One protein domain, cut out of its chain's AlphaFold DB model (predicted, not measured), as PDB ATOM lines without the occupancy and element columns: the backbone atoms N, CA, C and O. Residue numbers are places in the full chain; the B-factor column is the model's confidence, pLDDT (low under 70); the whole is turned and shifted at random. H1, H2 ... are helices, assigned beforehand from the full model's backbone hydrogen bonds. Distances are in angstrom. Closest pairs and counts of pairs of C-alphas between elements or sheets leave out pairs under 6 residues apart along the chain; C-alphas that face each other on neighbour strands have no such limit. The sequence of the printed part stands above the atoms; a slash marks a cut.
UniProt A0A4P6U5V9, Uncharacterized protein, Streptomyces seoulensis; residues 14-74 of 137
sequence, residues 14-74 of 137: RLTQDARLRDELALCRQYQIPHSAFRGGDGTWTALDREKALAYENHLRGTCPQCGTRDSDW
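This is residues 14 to 74 of the 137 residues of an uncharacterized protein of Streptomyces seoulensis (UniProt A0A4P6U5V9). A long helix, H4, is crossed near its middle by a second helix, H2, with the short helices H1 and H3 near this pair and the short helix H5 away at one end of the whole. The loop of residues 39 to 46 makes the other end, and H4 runs much of the way between the two. The printed part has 61 residues with five named helices, H1 to H5 in order along the chain, and no named strand: its class is all helix. It is only just compact, close to loose, with a radius of gyration of the C-alphas of 12.3 A, and it spans 40 by 18 by 17 A.

Look first at H4, residues 47 to 61, the hub, which touches three other helices. H2, residues 19 to 31, touches it about perpendicular, at 82 degrees; the closest C-alphas are those of Leu 25 and Tyr 56, 7.0 A apart, and H4 touches H2 with residues 52 to 56 alone. H3, residues 35 to 38, only just touches H4, with 3 pairs of C-alphas within 8 A, the closest being His 35 and Asp 49 at 5.7 A. H3 also touches H2, where the C-alphas of Cys 28 and His 35 come closest, at 6.0 A. H1, residues 14 to 17, only just touches H4, with 3 pairs of C-alphas within 8 A, the closest being Leu 15 and Tyr 56 at 7.4 A. H1 and H2 are close but not clearly touching, with the C-alphas of Leu 15 and Arg 22 closest at 6.2 A. H5, residues 71 to 74, is apart from H1, H2, H3 and H4. In H2 and H4 every O i to N i+4 pair is within hydrogen-bond range; H1, H3 and H5 are too short for such a pair.

Find C-alpha 47 at (225.895, 252.363, 213.974); from there H4 runs 21.4 A to C-alpha 61 at (210.562, 267.237, 212.686). H2 runs 18.7 A from C-alpha 19 to C-alpha 31. H1 measures 5.4 A from first to last C-alpha, H3 5.0 A and H5 5.5 A. H5 ends at C-alpha 74, at (202.355, 270.249, 198.926).

Go to Asp 42 and Trp 74 for the two C-alphas farthest apart, 40.7 A. The printed part has no cut. The links from H1 to H2 and from H2 to H3 are tight, and those from H3 to H4 and from H4 to H5 are short. In the B-factor column you will find a mean pLDDT of the printed part of 93.1, with residue 14 alone under 70.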
ATOM      1  N   ARG A  14     215.105 256.805 201.494       67.00
ATOM      2  CA  ARG A  14     214.419 255.535 201.788       67.00
ATOM      3  C   ARG A  14     213.277 255.703 202.791       67.00
ATOM      4  O   ARG A  14     212.224 255.129 202.577       67.00
ATOM      5  N   LEU A  15     213.442 256.522 203.833       81.19
ATOM      6  CA  LEU A  15     212.402 256.715 204.855       81.19
ATOM      7  C   LEU A  15     211.130 257.351 204.300       81.19
ATOM      8  O   LEU A  15     210.050 257.071 204.795       81.19
ATOM      9  N   THR A  16     211.233 258.219 203.297       79.25
ATOM     10  CA  THR A  16     210.050 258.880 202.722       79.25
ATOM     11  C   THR A  16     209.268 257.957 201.781       79.25
ATOM     12  O   THR A  16     208.056 258.104 201.652       79.25
ATOM     13  N   GLN A  17     209.935 256.978 201.166       81.19
ATOM     14  CA  GLN A  17     209.336 256.071 200.177       81.19
ATOM     15  C   GLN A  17     208.963 254.693 200.753       81.19
ATOM     16  O   GLN A  17     208.170 253.975 200.155       81.19
ATOM     17  N   ASP A  18     209.516 254.313 201.908       90.25
ATOM     18  CA  ASP A  18     209.343 252.994 202.524       90.25
ATOM     19  C   ASP A  18     208.414 253.087 203.744       90.25
ATOM     20  O   ASP A  18     208.855 253.359 204.862       90.25
ATOM     21  N   ALA A  19     207.107 252.896 203.522       89.50
ATOM     22  CA  ALA A  19     206.095 252.966 204.580       89.50
ATOM     23  C   ALA A  19     206.348 251.952 205.701       89.50
ATOM     24  O   ALA A  19     206.306 252.310 206.874       89.50
ATOM     25  N   ARG A  20     206.722 250.725 205.337       92.81
ATOM     26  CA  ARG A  20     207.016 249.666 206.299       92.81
ATOM     27  C   ARG A  20     208.172 250.053 207.218       92.81
ATOM     28  O   ARG A  20     208.051 249.917 208.429       92.81
ATOM     29  N   LEU A  21     209.281 250.552 206.667       94.44
ATOM     30  CA  LEU A  21     210.418 250.986 207.484       94.44
ATOM     31  C   LEU A  21     210.028 252.112 208.456       94.44
ATOM     32  O   LEU A  21     210.565 252.168 209.561       94.44
ATOM     33  N   ARG A  22     209.099 253.000 208.076       93.88
ATOM     34  CA  ARG A  22     208.580 254.032 208.987       93.88
ATOM     35  C   ARG A  22     207.806 253.427 210.145       93.88
ATOM     36  O   ARG A  22     208.079 253.797 211.281       93.88
ATOM     37  N   ASP A  23     206.907 252.490 209.867       95.62
ATOM     38  CA  ASP A  23     206.107 251.829 210.900       95.62
ATOM     39  C   ASP A  23     207.002 251.045 211.873       95.62
ATOM     40  O   ASP A  23     206.857 251.158 213.091       95.62
ATOM     41  N   GLU A  24     207.995 250.315 211.348       97.38
ATOM     42  CA  GLU A  24     208.984 249.604 212.171       97.38
ATOM     43  C   GLU A  24     209.744 250.585 213.084       97.38
ATOM     44  O   GLU A  24     209.871 250.344 214.287       97.38
ATOM     45  N   LEU A  25     210.204 251.727 212.559       97.25
ATOM     46  CA  LEU A  25     210.913 252.742 213.350       97.25
ATOM     47  C   LEU A  25     210.007 253.489 214.340       97.25
ATOM     48  O   LEU A  25     210.477 253.850 215.421       97.25
ATOM     49  N   ALA A  26     208.721 253.671 214.025       96.25
ATOM     50  CA  ALA A  26     207.731 254.223 214.947       96.25
ATOM     51  C   ALA A  26     207.592 253.342 216.197       96.25
ATOM     52  O   ALA A  26     207.671 253.846 217.321       96.25
ATOM     53  N   LEU A  27     207.476 252.025 215.999       97.75
ATOM     54  CA  LEU A  27     207.430 251.047 217.087       97.75
ATOM     55  C   LEU A  27     208.756 251.005 217.855       97.75
ATOM     56  O   LEU A  27     208.753 251.042 219.084       97.75
ATOM     57  N   CYS A  28     209.895 250.998 217.154       97.94
ATOM     58  CA  CYS A  28     211.215 251.032 217.795       97.94
ATOM     59  C   CYS A  28     211.369 252.245 218.720       97.94
ATOM     60  O   CYS A  28     211.860 252.111 219.839       97.94
ATOM     61  N   ARG A  29     210.908 253.422 218.279       96.81
ATOM     62  CA  ARG A  29     210.901 254.648 219.083       96.81
ATOM     63  C   ARG A  29     209.975 254.533 220.292       96.81
ATOM     64  O   ARG A  29     210.385 254.903 221.388       96.81
ATOM     65  N   GLN A  30     208.756 254.021 220.107       97.00
ATOM     66  CA  GLN A  30     207.780 253.838 221.188       97.00
ATOM     67  C   GLN A  30     208.307 252.903 222.285       97.00
ATOM     68  O   GLN A  30     208.151 253.200 223.466       97.00
ATOM     69  N   TYR A  31     208.947 251.799 221.896       96.69
ATOM     70  CA  TYR A  31     209.504 250.813 222.825       96.69
ATOM     71  C   TYR A  31     210.951 251.101 223.242       96.69
ATOM     72  O   TYR A  31     211.503 250.367 224.053       96.69
ATOM     73  N   GLN A  32     211.559 252.164 222.710       96.56
ATOM     74  CA  GLN A  32     212.937 252.575 222.991       96.56
ATOM     75  C   GLN A  32     213.981 251.474 222.707       96.56
ATOM     76  O   GLN A  32     214.947 251.304 223.449       96.56
ATOM     77  N   ILE A  33     213.805 250.740 221.605       97.38
ATOM     78  CA  ILE A  33     214.687 249.641 221.174       97.38
ATOM     79  C   ILE A  33     215.386 249.963 219.842       97.38
ATOM     80  O   ILE A  33     214.839 250.720 219.034       97.38
ATOM     81  N   PRO A  34     216.570 249.386 219.554       97.81
ATOM     82  CA  PRO A  34     217.179 249.517 218.237       97.81
ATOM     83  C   PRO A  34     216.407 248.707 217.186       97.81
ATOM     84  O   PRO A  34     215.835 247.652 217.468       97.81
ATOM     85  N   HIS A  35     216.442 249.165 215.935       96.88
ATOM     86  CA  HIS A  35     215.751 248.504 214.824       96.88
ATOM     87  C   HIS A  35     216.270 247.081 214.556       96.88
ATOM     88  O   HIS A  35     215.529 246.212 214.099       96.88
ATOM     89  N   SER A  36     217.546 246.813 214.822       97.06
ATOM     90  CA  SER A  36     218.106 245.458 214.812       97.06
ATOM     91  C   SER A  36     217.431 244.531 215.830       97.06
ATOM     92  O   SER A  36     217.083 243.407 215.471       97.06
ATOM     93  N   ALA A  37     217.160 245.000 217.052       97.75
ATOM     94  CA  ALA A  37     216.455 244.229 218.079       97.75
ATOM     95  C   ALA A  37     214.991 243.977 217.717       97.75
ATOM     96  O   ALA A  37     214.519 242.852 217.848       97.75
ATOM     97  N   PHE A  38     214.299 244.976 217.159       97.06
ATOM     98  CA  PHE A  38     212.949 244.788 216.611       97.06
ATOM     99  C   PHE A  38     212.894 243.653 215.572       97.06
ATOM    100  O   PHE A  38     211.908 242.927 215.477       97.06
ATOM    101  N   ARG A  39     213.986 243.443 214.828       96.00
ATOM    102  CA  ARG A  39     214.130 242.356 213.847       96.00
ATOM    103  C   ARG A  39     214.647 241.031 214.428       96.00
ATOM    104  O   ARG A  39     214.996 240.145 213.649       96.00
ATOM    105  N   GLY A  40     214.692 240.884 215.753       96.19
ATOM    106  CA  GLY A  40     215.156 239.676 216.446       96.19
ATOM    107  C   GLY A  40     216.635 239.685 216.851       96.19
ATOM    108  O   GLY A  40     217.188 238.627 217.134       96.19
ATOM    109  N   GLY A  41     217.292 240.849 216.837       94.69
ATOM    110  CA  GLY A  41     218.656 241.029 217.346       94.69
ATOM    111  C   GLY A  41     218.753 241.044 218.877       94.69
ATOM    112  O   GLY A  41     217.759 240.935 219.587       94.69
ATOM    113  N   ASP A  42     219.970 241.226 219.386       94.44
ATOM    114  CA  ASP A  42     220.331 241.085 220.807       94.44
ATOM    115  C   ASP A  42     220.086 242.333 221.679       94.44
ATOM    116  O   ASP A  42     220.354 242.306 222.878       94.44
ATOM    117  N   GLY A  43     219.587 243.433 221.105       93.75
ATOM    118  CA  GLY A  43     219.395 244.697 221.830       93.75
ATOM    119  C   GLY A  43     220.557 245.684 221.717       93.75
ATOM    120  O   GLY A  43     220.427 246.821 222.176       93.75
ATOM    121  N   THR A  44     221.671 245.306 221.086       96.00
ATOM    122  CA  THR A  44     222.832 246.188 220.941       96.00
ATOM    123  C   THR A  44     222.583 247.263 219.882       96.00
ATOM    124  O   THR A  44     222.256 246.979 218.730       96.00
ATOM    125  N   TRP A  45     222.798 248.530 220.242       96.06
ATOM    126  CA  TRP A  45     222.707 249.643 219.296       96.06
ATOM    127  C   TRP A  45     223.881 249.643 218.314       96.06
ATOM    128  O   TRP A  45     225.004 250.041 218.647       96.06
ATOM    129  N   THR A  46     223.610 249.266 217.067       96.25
ATOM    130  CA  THR A  46     224.594 249.357 215.983       96.25
ATOM    131  C   THR A  46     224.721 250.794 215.456       96.25
ATOM    132  O   THR A  46     223.890 251.658 215.739       96.25
ATOM    133  N   ALA A  47     225.763 251.072 214.662       95.50
ATOM    134  CA  ALA A  47     225.895 252.363 213.974       95.50
ATOM    135  C   ALA A  47     224.689 252.650 213.065       95.50
ATOM    136  O   ALA A  47     224.107 253.730 213.130       95.50
ATOM    137  N   LEU A  48     224.242 251.635 212.320       93.50
ATOM    138  CA  LEU A  48     223.079 251.726 211.446       93.50
ATOM    139  C   LEU A  48     221.777 251.994 212.220       93.50
ATOM    140  O   LEU A  48     220.909 252.713 211.729       93.50
ATOM    141  N   ASP A  49     221.613 251.428 213.420       96.38
ATOM    142  CA  ASP A  49     220.431 251.702 214.252       96.38
ATOM    143  C   ASP A  49     220.396 253.160 214.711       96.38
ATOM    144  O   ASP A  49     219.344 253.796 214.654       96.38
ATOM    145  N   ARG A  50     221.552 253.713 215.101       96.06
ATOM    146  CA  ARG A  50     221.667 255.131 215.472       96.06
ATOM    147  C   ARG A  50     221.360 256.049 214.293       96.06
ATOM    148  O   ARG A  50     220.597 256.997 214.448       96.06
ATOM    149  N   GLU A  51     221.900 255.747 213.113       95.50
ATOM    150  CA  GLU A  51     221.617 256.505 211.888       95.50
ATOM    151  C   GLU A  51     220.126 256.499 211.548       95.50
ATOM    152  O   GLU A  51     219.550 257.552 211.274       95.50
ATOM    153  N   LYS A  52     219.475 255.331 211.617       95.12
ATOM    154  CA  LYS A  52     218.028 255.221 211.387       95.12
ATOM    155  C   LYS A  52     217.222 256.001 212.416       95.12
ATOM    156  O   LYS A  52     216.284 256.686 212.024       95.12
ATOM    157  N   ALA A  53     217.580 255.916 213.696       95.81
ATOM    158  CA  ALA A  53     216.894 256.651 214.753       95.81
ATOM    159  C   ALA A  53     216.992 258.169 214.533       95.81
ATOM    160  O   ALA A  53     215.973 258.855 214.533       95.81
ATOM    161  N   LEU A  54     218.188 258.690 214.238       95.25
ATOM    162  CA  LEU A  54     218.384 260.110 213.928       95.25
ATOM    163  C   LEU A  54     217.641 260.536 212.655       95.25
ATOM    164  O   LEU A  54     217.016 261.597 212.623       95.25
ATOM    165  N   ALA A  55     217.680 259.710 211.610       93.44
ATOM    166  CA  ALA A  55     216.973 259.982 210.367       93.44
ATOM    167  C   ALA A  55     215.446 259.972 210.561       93.44
ATOM    168  O   ALA A  55     214.749 260.784 209.952       93.44
ATOM    169  N   TYR A  56     214.927 259.108 211.437       94.50
ATOM    170  CA  TYR A  56     213.517 259.089 211.815       94.50
ATOM    171  C   TYR A  56     213.124 260.313 212.657       94.50
ATOM    172  O   TYR A  56     212.094 260.927 212.405       94.50
ATOM    173  N   GLU A  57     213.970 260.763 213.583       94.50
ATOM    174  CA  GLU A  57     213.726 262.012 214.322       94.50
ATOM    175  C   GLU A  57     213.749 263.252 213.410       94.50
ATOM    176  O   GLU A  57     212.941 264.167 213.571       94.50
ATOM    177  N   ASN A  58     214.635 263.288 212.408       92.06
ATOM    178  CA  ASN A  58     214.623 264.337 211.381       92.06
ATOM    179  C   ASN A  58     213.335 264.296 210.545       92.06
ATOM    180  O   ASN A  58     212.753 265.338 210.256       92.06
ATOM    181  N   HIS A  59     212.877 263.096 210.182       91.00
ATOM    182  CA  HIS A  59     211.603 262.898 209.498       91.00
ATOM    183  C   HIS A  59     210.446 263.484 210.311       91.00
ATOM    184  O   HIS A  59     209.636 264.226 209.755       91.00
ATOM    185  N   LEU A  60     210.353 263.148 211.603       92.12
ATOM    186  CA  LEU A  60     209.266 263.617 212.468       92.12
ATOM    187  C   LEU A  60     209.258 265.143 212.571       92.12
ATOM    188  O   LEU A  60     208.199 265.751 212.472       92.12
ATOM    189  N   ARG A  61     210.436 265.770 212.683       91.25
ATOM    190  CA  ARG A  61     210.562 267.237 212.686       91.25
ATOM    191  C   ARG A  61     210.086 267.900 211.393       91.25
ATOM    192  O   ARG A  61     209.590 269.016 211.451       91.25
ATOM    193  N   GLY A  62     210.235 267.231 210.251       90.19
ATOM    194  CA  GLY A  62     209.747 267.719 208.957       90.19
ATOM    195  C   GLY A  62     208.273 267.410 208.678       90.19
ATOM    196  O   GLY A  62     207.818 267.649 207.565       90.19
ATOM    197  N   THR A  63     207.548 266.831 209.639       92.69
ATOM    198  CA  THR A  63     206.151 266.413 209.480       92.69
ATOM    199  C   THR A  63     205.258 267.213 210.423       92.69
ATOM    200  O   THR A  63     205.575 267.383 211.599       92.69
ATOM    201  N   CYS A  64     204.120 267.694 209.925       92.94
ATOM    202  CA  CYS A  64     203.152 268.401 210.752       92.94
ATOM    203  C   CYS A  64     202.567 267.452 211.817       92.94
ATOM    204  O   CYS A  64     201.986 266.425 211.455       92.94
ATOM    205  N   PRO A  65     202.639 267.787 213.118       90.50
ATOM    206  CA  PRO A  65     202.129 266.919 214.180       90.50
ATOM    207  C   PRO A  65     200.596 266.823 214.202       90.50
ATOM    208  O   PRO A  65     200.058 265.939 214.860       90.50
ATOM    209  N   GLN A  66     199.893 267.725 213.510       91.56
ATOM    210  CA  GLN A  66     198.432 267.731 213.451       91.56
ATOM    211  C   GLN A  66     197.890 266.867 212.308       91.56
ATOM    212  O   GLN A  66     197.013 266.040 212.532       91.56
ATOM    213  N   CYS A  67     198.369 267.079 211.078       91.62
ATOM    214  CA  CYS A  67     197.819 266.423 209.887       91.62
ATOM    215  C   CYS A  67     198.728 265.340 209.292       91.62
ATOM    216  O   CYS A  67     198.292 264.626 208.395       91.62
ATOM    217  N   GLY A  68     199.975 265.209 209.752       91.12
ATOM    218  CA  GLY A  68     200.908 264.195 209.258       91.12
ATOM    219  C   GLY A  68     201.496 264.465 207.868       91.12
ATOM    220  O   GLY A  68     202.307 263.668 207.405       91.12
ATOM    221  N   THR A  69     201.130 265.569 207.209       92.56
ATOM    222  CA  THR A  69     201.733 265.980 205.931       92.56
ATOM    223  C   THR A  69     203.055 266.706 206.151       92.56
ATOM    224  O   THR A  69     203.309 267.267 207.222       92.56
ATOM    225  N   ARG A  70     203.862 266.770 205.102       90.00
ATOM    226  CA  ARG A  70     205.101 267.546 205.014       90.00
ATOM    227  C   ARG A  70     204.995 268.625 203.957       90.00
ATOM    228  O   ARG A  70     204.199 268.489 203.036       90.00
ATOM    229  N   ASP A  71     205.888 269.606 204.014       88.44
ATOM    230  CA  ASP A  71     205.995 270.647 202.984       88.44
ATOM    231  C   ASP A  71     206.159 270.049 201.582       88.44
ATOM    232  O   ASP A  71     205.479 270.462 200.651       88.44
ATOM    233  N   SER A  72     206.976 268.996 201.452       88.44
ATOM    234  CA  SER A  72     207.198 268.302 200.178       88.44
ATOM    235  C   SER A  72     205.956 267.622 199.609       88.44
ATOM    236  O   SER A  72     205.947 267.281 198.434       88.44
ATOM    237  N   ASP A  73     204.935 267.364 200.429       90.06
ATOM    238  CA  ASP A  73     203.695 266.763 199.939       90.06
ATOM    239  C   ASP A  73     202.833 267.808 199.208       90.06
ATOM    240  O   ASP A  73     202.019 267.451 198.357       90.06
ATOM    241  N   TRP A  74     203.048 269.095 199.505       92.75
ATOM    242  CA  TRP A  74     202.355 270.249 198.926       92.75
ATOM    243  C   TRP A  74     203.103 270.883 197.753       92.75
ATOM    244  O   TRP A  74     202.670 271.918 197.255       92.75
TER     245      TRP A  74